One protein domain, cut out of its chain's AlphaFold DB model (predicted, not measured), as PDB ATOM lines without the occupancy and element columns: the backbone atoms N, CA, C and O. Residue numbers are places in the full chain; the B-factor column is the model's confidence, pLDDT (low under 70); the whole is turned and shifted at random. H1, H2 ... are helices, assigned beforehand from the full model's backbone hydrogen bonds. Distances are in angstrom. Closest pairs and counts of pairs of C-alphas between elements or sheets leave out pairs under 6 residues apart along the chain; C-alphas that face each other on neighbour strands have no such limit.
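This is residues 21 to 84 of the 85 residues of an uncharacterized protein of Deltaproteobacteria bacterium (UniProt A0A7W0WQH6). The longest helix, H1, runs through the middle, between the two arms of a V made by H2 and H3, which meet beyond the beginning of H1. The chain folds back from H1 into H2 as a helical hairpin, H3 then returns on the other side of H1, and the short helix H4 packs on the later part of H1. The printed part has 64 residues with four named helices, in the order H1, H2, H3, H4, and no named strand; its class is all helix. The whole is compact, with a radius of gyration of the C-alphas of 11.5 A, yet elongated in outline, spanning 35 by 22 by 16 A.

H1 covers residues 21 to 35 and is 21.0 A long from first to last C-alpha; it begins at C-alpha 21, at (238.107, 330.620, 463.953). H2 covers residues 44 to 56, 18.4 A from first to last C-alpha, and ends at C-alpha 56, at (230.135, 331.211, 473.628). H3 covers residues 62 to 74 and measures 18.6 A. H4 has four residues, 78 to 81, and ends at C-alpha 81, at (252.184, 333.268, 467.732).

H1 is the hub and touches the three other helices. H1 and H2 form a helical hairpin and run opposite ways at a shallow tilt of 34 degrees, only just short of steep; their closest C-alphas, those of Cys 22 and Val 48, are 5.4 A apart. H1 touches H3 with residues 21 to 25 alone, and H3 touches H1 with residues 69 to 73 alone. Their closest C-alphas, those of Val 25 and Ile 69, are 6.2 A apart, and the two helices run the same way at a steep tilt of 49 degrees. H1 touches H4 with residues 29 to 35 alone, with the C-alphas of Cys 32 and Cys 78 closest at 4.8 A. H2, with residues 51 to 56 alone, touches residues 62 to 66 of H3; the C-alphas of Glu 55 and Ala 62 are closest, at 4.2 A, and the two helices run opposite ways at a steep tilt of 49 degrees. H3 and H4 are close but not clearly touching, with the C-alphas of Val 72 and Val 81 closest at 5.2 A. H2 and H4 are apart. In H1, H2 and H3 every O i to N i+4 pair is within hydrogen-bond range; H4 is too short for such a pair, and its 1 O i to N i+3 pair is within range.

The two C-alphas farthest apart, those of Gly 37 and Asn 59, are 35.8 A apart. The printed part has no cut. The links from H2 to H3 and from H3 to H4 are tight, the link from H1 to H2 is short, and no link is long. The mean pLDDT of the printed part is 93.6, and no printed residue is under 70.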
ATOM      1  N   ALA A  21     237.013 329.776 463.494       93.44
ATOM      2  CA  ALA A  21     238.107 330.620 463.953       93.44
ATOM      3  C   ALA A  21     238.938 329.928 465.046       93.44
ATOM      4  O   ALA A  21     240.164 329.924 464.975       93.44
ATOM      5  N   CYS A  22     238.283 329.258 465.999       95.12
ATOM      6  CA  CYS A  22     238.978 328.455 467.006       95.12
ATOM      7  C   CYS A  22     239.756 327.281 466.397       95.12
ATOM      8  O   CYS A  22     240.868 327.005 466.834       95.12
ATOM      9  N   ARG A  23     239.207 326.595 465.382       95.50
ATOM     10  CA  ARG A  23     239.948 325.547 464.657       95.50
ATOM     11  C   ARG A  23     241.209 326.092 464.005       95.50
ATOM     12  O   ARG A  23     242.272 325.508 464.178       95.50
ATOM     13  N   ASP A  24     241.085 327.194 463.278       95.94
ATOM     14  CA  ASP A  24     242.194 327.755 462.509       95.94
ATOM     15  C   ASP A  24     243.322 328.244 463.432       95.94
ATOM     16  O   ASP A  24     244.497 327.977 463.173       95.94
ATOM     17  N   VAL A  25     242.973 328.880 464.556       96.88
ATOM     18  CA  VAL A  25     243.944 329.344 465.558       96.88
ATOM     19  C   VAL A  25     244.617 328.187 466.281       96.88
ATOM     20  O   VAL A  25     245.843 328.134 466.297       96.88
ATOM     21  N   CYS A  26     243.852 327.228 466.806       96.88
ATOM     22  CA  CYS A  26     244.429 326.096 467.533       96.88
ATOM     23  C   CYS A  26     245.306 325.218 466.638       96.88
ATOM     24  O   CYS A  26     246.346 324.733 467.081       96.88
ATOM     25  N   LYS A  27     244.929 325.035 465.366       96.88
ATOM     26  CA  LYS A  27     245.772 324.334 464.394       96.88
ATOM     27  C   LYS A  27     247.096 325.068 464.191       96.88
ATOM     28  O   LYS A  27     248.156 324.453 464.210       96.88
ATOM     29  N   ARG A  28     247.045 326.389 464.029       97.25
ATOM     30  CA  ARG A  28     248.245 327.204 463.847       97.25
ATOM     31  C   ARG A  28     249.150 327.211 465.079       97.25
ATOM     32  O   ARG A  28     250.369 327.212 464.950       97.25
ATOM     33  N   GLU A  29     248.571 327.210 466.269       96.62
ATOM     34  CA  GLU A  29     249.327 327.084 467.514       96.62
ATOM     35  C   GLU A  29     249.981 325.707 467.643       96.62
ATOM     36  O   GLU A  29     251.156 325.647 468.001       96.62
ATOM     37  N   ALA A  30     249.282 324.626 467.273       96.88
ATOM     38  CA  ALA A  30     249.862 323.283 467.218       96.88
ATOM     39  C   ALA A  30     251.064 323.231 466.262       96.88
ATOM     40  O   ALA A  30     252.147 322.810 466.666       96.88
ATOM     41  N   GLU A  31     250.896 323.736 465.034       96.69
ATOM     42  CA  GLU A  31     251.975 323.845 464.040       96.69
ATOM     43  C   GLU A  31     253.177 324.615 464.614       96.69
ATOM     44  O   GLU A  31     254.322 324.194 464.468       96.69
ATOM     45  N   CYS A  32     252.930 325.705 465.345       97.00
ATOM     46  CA  CYS A  32     253.993 326.504 465.942       97.00
ATOM     47  C   CYS A  32     254.670 325.862 467.157       97.00
ATOM     48  O   CYS A  32     255.873 326.062 467.356       97.00
ATOM     49  N   VAL A  33     253.949 325.084 467.966       96.00
ATOM     50  CA  VAL A  33     254.549 324.280 469.042       96.00
ATOM     51  C   VAL A  33     255.497 323.238 468.449       96.00
ATOM     52  O   VAL A  33     256.624 323.108 468.934       96.00
ATOM     53  N   GLU A  34     255.082 322.561 467.376       95.06
ATOM     54  CA  GLU A  34     255.915 321.592 466.659       95.06
ATOM     55  C   GLU A  34     257.142 322.256 466.012       95.06
ATOM     56  O   GLU A  34     258.269 321.809 466.234       95.06
ATOM     57  N   GLU A  35     256.951 323.355 465.273       96.00
ATOM     58  CA  GLU A  35     258.023 324.058 464.552       96.00
ATOM     59  C   GLU A  35     259.105 324.601 465.495       96.00
ATOM     60  O   GLU A  35     260.301 324.485 465.227       96.00
ATOM     61  N   THR A  36     258.699 325.184 466.623       93.81
ATOM     62  CA  THR A  36     259.641 325.774 467.590       93.81
ATOM     63  C   THR A  36     260.324 324.732 468.475       93.81
ATOM     64  O   THR A  36     261.227 325.078 469.241       93.81
ATOM     65  N   GLY A  37     259.903 323.463 468.408       90.19
ATOM     66  CA  GLY A  37     260.325 322.435 469.358       90.19
ATOM     67  C   GLY A  37     259.942 322.791 470.798       90.19
ATOM     68  O   GLY A  37     260.655 322.430 471.743       90.19
ATOM     69  N   SER A  38     258.854 323.551 470.970       87.88
ATOM     70  CA  SER A  38     258.371 323.958 472.282       87.88
ATOM     71  C   SER A  38     258.025 322.720 473.104       87.88
ATOM     72  O   SER A  38     257.377 321.788 472.637       87.88
ATOM     73  N   LYS A  39     258.444 322.711 474.372       89.69
ATOM     74  CA  LYS A  39     258.107 321.633 475.317       89.69
ATOM     75  C   LYS A  39     256.714 321.800 475.929       89.69
ATOM     76  O   LYS A  39     256.375 321.079 476.865       89.69
ATOM     77  N   MET A  40     255.943 322.781 475.459       85.62
ATOM     78  CA  MET A  40     254.572 322.990 475.897       85.62
ATOM     79  C   MET A  40     253.722 321.783 475.475       85.62
ATOM     80  O   MET A  40     253.681 321.471 474.286       85.62
ATOM     81  N   PRO A  41     253.038 321.101 476.410       88.44
ATOM     82  CA  PRO A  41     252.045 320.109 476.033       88.44
ATOM     83  C   PRO A  41     250.877 320.838 475.366       88.44
ATOM     84  O   PRO A  41     250.222 321.664 476.000       88.44
ATOM     85  N   PHE A  42     250.647 320.560 474.085       93.81
ATOM     86  CA  PHE A  42     249.574 321.167 473.308       93.81
ATOM     87  C   PHE A  42     248.720 320.075 472.667       93.81
ATOM     88  O   PHE A  42     249.239 319.216 471.954       93.81
ATOM     89  N   ASP A  43     247.413 320.111 472.920       95.50
ATOM     90  CA  ASP A  43     246.421 319.263 472.260       95.50
ATOM     91  C   ASP A  43     245.456 320.161 471.477       95.50
ATOM     92  O   ASP A  43     244.692 320.939 472.051       95.50
ATOM     93  N   GLU A  44     245.494 320.054 470.148       93.94
ATOM     94  CA  GLU A  44     244.652 320.855 469.254       93.94
ATOM     95  C   GLU A  44     243.157 320.660 469.547       93.94
ATOM     96  O   GLU A  44     242.381 321.617 469.524       93.94
ATOM     97  N   LYS A  45     242.721 319.435 469.859       93.19
ATOM     98  CA  LYS A  45     241.300 319.143 470.098       93.19
ATOM     99  C   LYS A  45     240.834 319.749 471.412       93.19
ATOM    100  O   LYS A  45     239.714 320.266 471.464       93.19
ATOM    101  N   GLU A  46     241.670 319.686 472.443       94.88
ATOM    102  CA  GLU A  46     241.397 320.338 473.725       94.88
ATOM    103  C   GLU A  46     241.368 321.862 473.564       94.88
ATOM    104  O   GLU A  46     240.416 322.502 474.019       94.88
ATOM    105  N   CYS A  47     242.320 322.430 472.818       95.62
ATOM    106  CA  CYS A  47     242.334 323.851 472.478       95.62
ATOM    107  C   CYS A  47     241.034 324.284 471.785       95.62
ATOM    108  O   CYS A  47     240.381 325.229 472.230       95.62
ATOM    109  N   VAL A  48     240.588 323.571 470.742       95.00
ATOM    110  CA  VAL A  48     239.362 323.929 470.002       95.00
ATOM    111  C   VAL A  48     238.127 323.848 470.897       95.00
ATOM    112  O   VAL A  48     237.233 324.696 470.788       95.00
ATOM    113  N   ALA A  49     238.057 322.841 471.771       93.56
ATOM    114  CA  ALA A  49     236.960 322.696 472.720       93.56
ATOM    115  C   ALA A  49     236.930 323.859 473.724       93.56
ATOM    116  O   ALA A  49     235.878 324.475 473.900       93.56
ATOM    117  N   ALA A  50     238.077 324.202 474.318       93.31
ATOM    118  CA  ALA A  50     238.194 325.307 475.265       93.31
ATOM    119  C   ALA A  50     237.902 326.664 474.607       93.31
ATOM    120  O   ALA A  50     237.107 327.441 475.131       93.31
ATOM    121  N   CYS A  51     238.481 326.925 473.432       94.62
ATOM    122  CA  CYS A  51     238.250 328.151 472.673       94.62
ATOM    123  C   CYS A  51     236.767 328.321 472.328       94.62
ATOM    124  O   CYS A  51     236.198 329.371 472.613       94.62
ATOM    125  N   SER A  52     236.112 327.274 471.808       92.81
ATOM    126  CA  SER A  52     234.687 327.348 471.448       92.81
ATOM    127  C   SER A  52     233.803 327.589 472.679       92.81
ATOM    128  O   SER A  52     232.879 328.392 472.619       92.81
ATOM    129  N   ALA A  53     234.103 326.945 473.813       92.19
ATOM    130  CA  ALA A  53     233.359 327.154 475.056       92.19
ATOM    131  C   ALA A  53     233.516 328.591 475.594       92.19
ATOM    132  O   ALA A  53     232.541 329.212 476.014       92.19
ATOM    133  N   LEU A  54     234.733 329.142 475.548       92.81
ATOM    134  CA  LEU A  54     235.014 330.517 475.970       92.81
ATOM    135  C   LEU A  54     234.422 331.562 475.017       92.81
ATOM    136  O   LEU A  54     234.032 332.642 475.458       92.81
ATOM    137  N   GLU A  55     234.351 331.258 473.722       90.62
ATOM    138  CA  GLU A  55     233.753 332.134 472.712       90.62
ATOM    139  C   GLU A  55     232.240 332.280 472.918       90.62
ATOM    140  O   GLU A  55     231.688 333.366 472.757       90.62
ATOM    141  N   GLN A  56     231.569 331.202 473.330       88.31
ATOM    142  CA  GLN A  56     230.135 331.211 473.628       88.31
ATOM    143  C   GLN A  56     229.796 331.943 474.935       88.31
ATOM    144  O   GLN A  56     228.670 332.415 475.108       88.31
ATOM    145  N   ASP A  57     230.763 332.093 475.843       88.00
ATOM    146  CA  ASP A  57     230.631 332.902 477.054       88.00
ATOM    147  C   ASP A  57     230.784 334.403 476.734       88.00
ATOM    148  O   ASP A  57     231.788 335.066 477.036       88.00
ATOM    149  N   ALA A  58     229.745 334.942 476.090       74.94
ATOM    150  CA  ALA A  58     229.678 336.313 475.585       74.94
ATOM    151  C   ALA A  58     229.878 337.393 476.661       74.94
ATOM    152  O   ALA A  58     230.354 338.486 476.357       74.94
ATOM    153  N   ASN A  59     229.539 337.095 477.918       79.12
ATOM    154  CA  ASN A  59     229.564 338.079 479.000       79.12
ATOM    155  C   ASN A  59     230.931 338.197 479.681       79.12
ATOM    156  O   ASN A  59     231.181 339.190 480.364       79.12
ATOM    157  N   VAL A  60     231.816 337.209 479.512       82.00
ATOM    158  CA  VAL A  60     233.079 337.150 480.264       82.00
ATOM    159  C   VAL A  60     234.293 336.954 479.358       82.00
ATOM    160  O   VAL A  60     235.335 337.582 479.586       82.00
ATOM    161  N   ASN A  61     234.190 336.101 478.334       88.75
ATOM    162  CA  ASN A  61     235.372 335.558 477.660       88.75
ATOM    163  C   ASN A  61     235.381 335.717 476.135       88.75
ATOM    164  O   ASN A  61     236.477 335.791 475.576       88.75
ATOM    165  N   ALA A  62     234.239 335.918 475.471       90.25
ATOM    166  CA  ALA A  62     234.193 336.071 474.011       90.25
ATOM    167  C   ALA A  62     235.125 337.175 473.476       90.25
ATOM    168  O   ALA A  62     235.873 336.970 472.522       90.25
ATOM    169  N   ALA A  63     235.169 338.334 474.141       92.50
ATOM    170  CA  ALA A  63     236.062 339.424 473.743       92.50
ATOM    171  C   ALA A  63     237.555 339.085 473.922       92.50
ATOM    172  O   ALA A  63     238.395 339.653 473.228       92.50
ATOM    173  N   LYS A  64     237.909 338.197 474.862       94.12
ATOM    174  CA  LYS A  64     239.291 337.715 475.028       94.12
ATOM    175  C   LYS A  64     239.645 336.739 473.913       94.12
ATOM    176  O   LYS A  64     240.689 336.906 473.299       94.12
ATOM    177  N   VAL A  65     238.744 335.804 473.610       94.62
ATOM    178  CA  VAL A  65     238.913 334.846 472.511       94.62
ATOM    179  C   VAL A  65     239.105 335.578 471.185       94.62
ATOM    180  O   VAL A  65     240.079 335.317 470.488       94.62
ATOM    181  N   GLN A  66     238.274 336.580 470.887       94.56
ATOM    182  CA  GLN A  66     238.431 337.359 469.658       94.56
ATOM    183  C   GLN A  66     239.775 338.099 469.596       94.56
ATOM    184  O   GLN A  66     240.425 338.103 468.555       94.56
ATOM    185  N   ARG A  67     240.231 338.696 470.707       95.69
ATOM    186  CA  ARG A  67     241.549 339.355 470.753       95.69
ATOM    187  C   ARG A  67     242.695 338.377 470.523       95.69
ATOM    188  O   ARG A  67     243.643 338.731 469.826       95.69
ATOM    189  N   HIS A  68     242.603 337.179 471.093       97.06
ATOM    190  CA  HIS A  68     243.590 336.125 470.891       97.06
ATOM    191  C   HIS A  68     243.639 335.688 469.425       97.06
ATOM    192  O   HIS A  68     244.708 335.704 468.816       97.06
ATOM    193  N   ILE A  69     242.476 335.423 468.822       96.19
ATOM    194  CA  ILE A  69     242.352 335.080 467.398       96.19
ATOM    195  C   ILE A  69     242.986 336.162 466.516       96.19
ATOM    196  O   ILE A  69     243.799 335.867 465.638       96.19
ATOM    197  N   ASP A  70     242.659 337.427 466.779       96.88
ATOM    198  CA  ASP A  70     243.204 338.557 466.032       96.88
ATOM    199  C   ASP A  70     244.721 338.698 466.218       96.88
ATOM    200  O   ASP A  70     245.417 339.086 465.278       96.88
ATOM    201  N   CYS A  71     245.238 338.425 467.422       97.94
ATOM    202  CA  CYS A  71     246.671 338.427 467.693       97.94
ATOM    203  C   CYS A  71     247.356 337.360 466.849       97.94
ATOM    204  O   CYS A  71     248.241 337.703 466.064       97.94
ATOM    205  N   VAL A  72     246.900 336.109 466.954       97.62
ATOM    206  CA  VAL A  72     247.477 334.972 466.236       97.62
ATOM    207  C   VAL A  72     247.504 335.288 464.745       97.62
ATOM    208  O   VAL A  72     248.590 335.334 464.172       97.62
ATOM    209  N   HIS A  73     246.376 335.643 464.125       95.56
ATOM    210  CA  HIS A  73     246.313 335.926 462.684       95.56
ATOM    211  C   HIS A  73     247.254 337.036 462.184       95.56
ATOM    212  O   HIS A  73     247.604 337.040 461.005       95.56
ATOM    213  N   LYS A  74     247.678 337.971 463.041       96.88
ATOM    214  CA  LYS A  74     248.590 339.063 462.657       96.88
ATOM    215  C   LYS A  74     250.066 338.682 462.721       96.88
ATOM    216  O   LYS A  74     250.883 339.347 462.083       96.88
ATOM    217  N   GLN A  75     250.426 337.657 463.489       97.75
ATOM    218  CA  GLN A  75     251.827 337.270 463.639       97.75
ATOM    219  C   GLN A  75     252.327 336.517 462.414       97.75
ATOM    220  O   GLN A  75     251.588 335.742 461.817       97.75
ATOM    221  N   GLN A  76     253.599 336.699 462.065       95.50
ATOM    222  CA  GLN A  76     254.237 335.998 460.941       95.50
ATOM    223  C   GLN A  76     255.194 334.889 461.385       95.50
ATOM    224  O   GLN A  76     255.535 334.030 460.581       95.50
ATOM    225  N   THR A  77     255.633 334.901 462.646       96.50
ATOM    226  CA  THR A  77     256.599 333.932 463.180       96.50
ATOM    227  C   THR A  77     255.965 333.107 464.283       96.50
ATOM    228  O   THR A  77     255.172 333.626 465.072       96.50
ATOM    229  N   CYS A  78     256.339 331.833 464.368       96.44
ATOM    230  CA  CYS A  78     255.770 330.945 465.370       96.44
ATOM    231  C   CYS A  78     256.110 331.342 466.805       96.44
ATOM    232  O   CYS A  78     255.258 331.233 467.680       96.44
ATOM    233  N   THR A  79     257.285 331.924 467.046       95.06
ATOM    234  CA  THR A  79     257.609 332.506 468.355       95.06
ATOM    235  C   THR A  79     256.593 333.574 468.766       95.06
ATOM    236  O   THR A  79     256.077 333.517 469.874       95.06
ATOM    237  N   ALA A  80     256.243 334.499 467.866       96.38
ATOM    238  CA  ALA A  80     255.277 335.553 468.168       96.38
ATOM    239  C   ALA A  80     253.839 335.020 468.300       96.38
ATOM    240  O   ALA A  80     253.056 335.558 469.077       96.38
ATOM    241  N   VAL A  81     253.481 333.955 467.570       96.50
ATOM    242  CA  VAL A  81     252.184 333.268 467.732       96.50
ATOM    243  C   VAL A  81     252.033 332.723 469.147       96.50
ATOM    244  O   VAL A  81     251.019 332.981 469.786       96.50
ATOM    245  N   LEU A  82     253.058 332.035 469.656       94.31
ATOM    246  CA  LEU A  82     253.045 331.450 471.000       94.31
ATOM    247  C   LEU A  82     253.108 332.500 472.129       94.31
ATOM    248  O   LEU A  82     252.953 332.155 473.300       94.31
ATOM    249  N   GLU A  83     253.321 333.776 471.797       94.50
ATOM    250  CA  GLU A  83     253.281 334.900 472.737       94.50
ATOM    251  C   GLU A  83     251.902 335.579 472.829       94.50
ATOM    252  O   GLU A  83     251.701 336.417 473.716       94.50
ATOM    253  N   CYS A  84     250.943 335.231 471.962       94.06
ATOM    254  CA  CYS A  84     249.576 335.757 472.019       94.06
ATOM    255  C   CYS A  84     248.837 335.281 473.288       94.06
ATOM    256  O   CYS A  84     248.927 334.113 473.665       94.06
TER     257      CYS A  84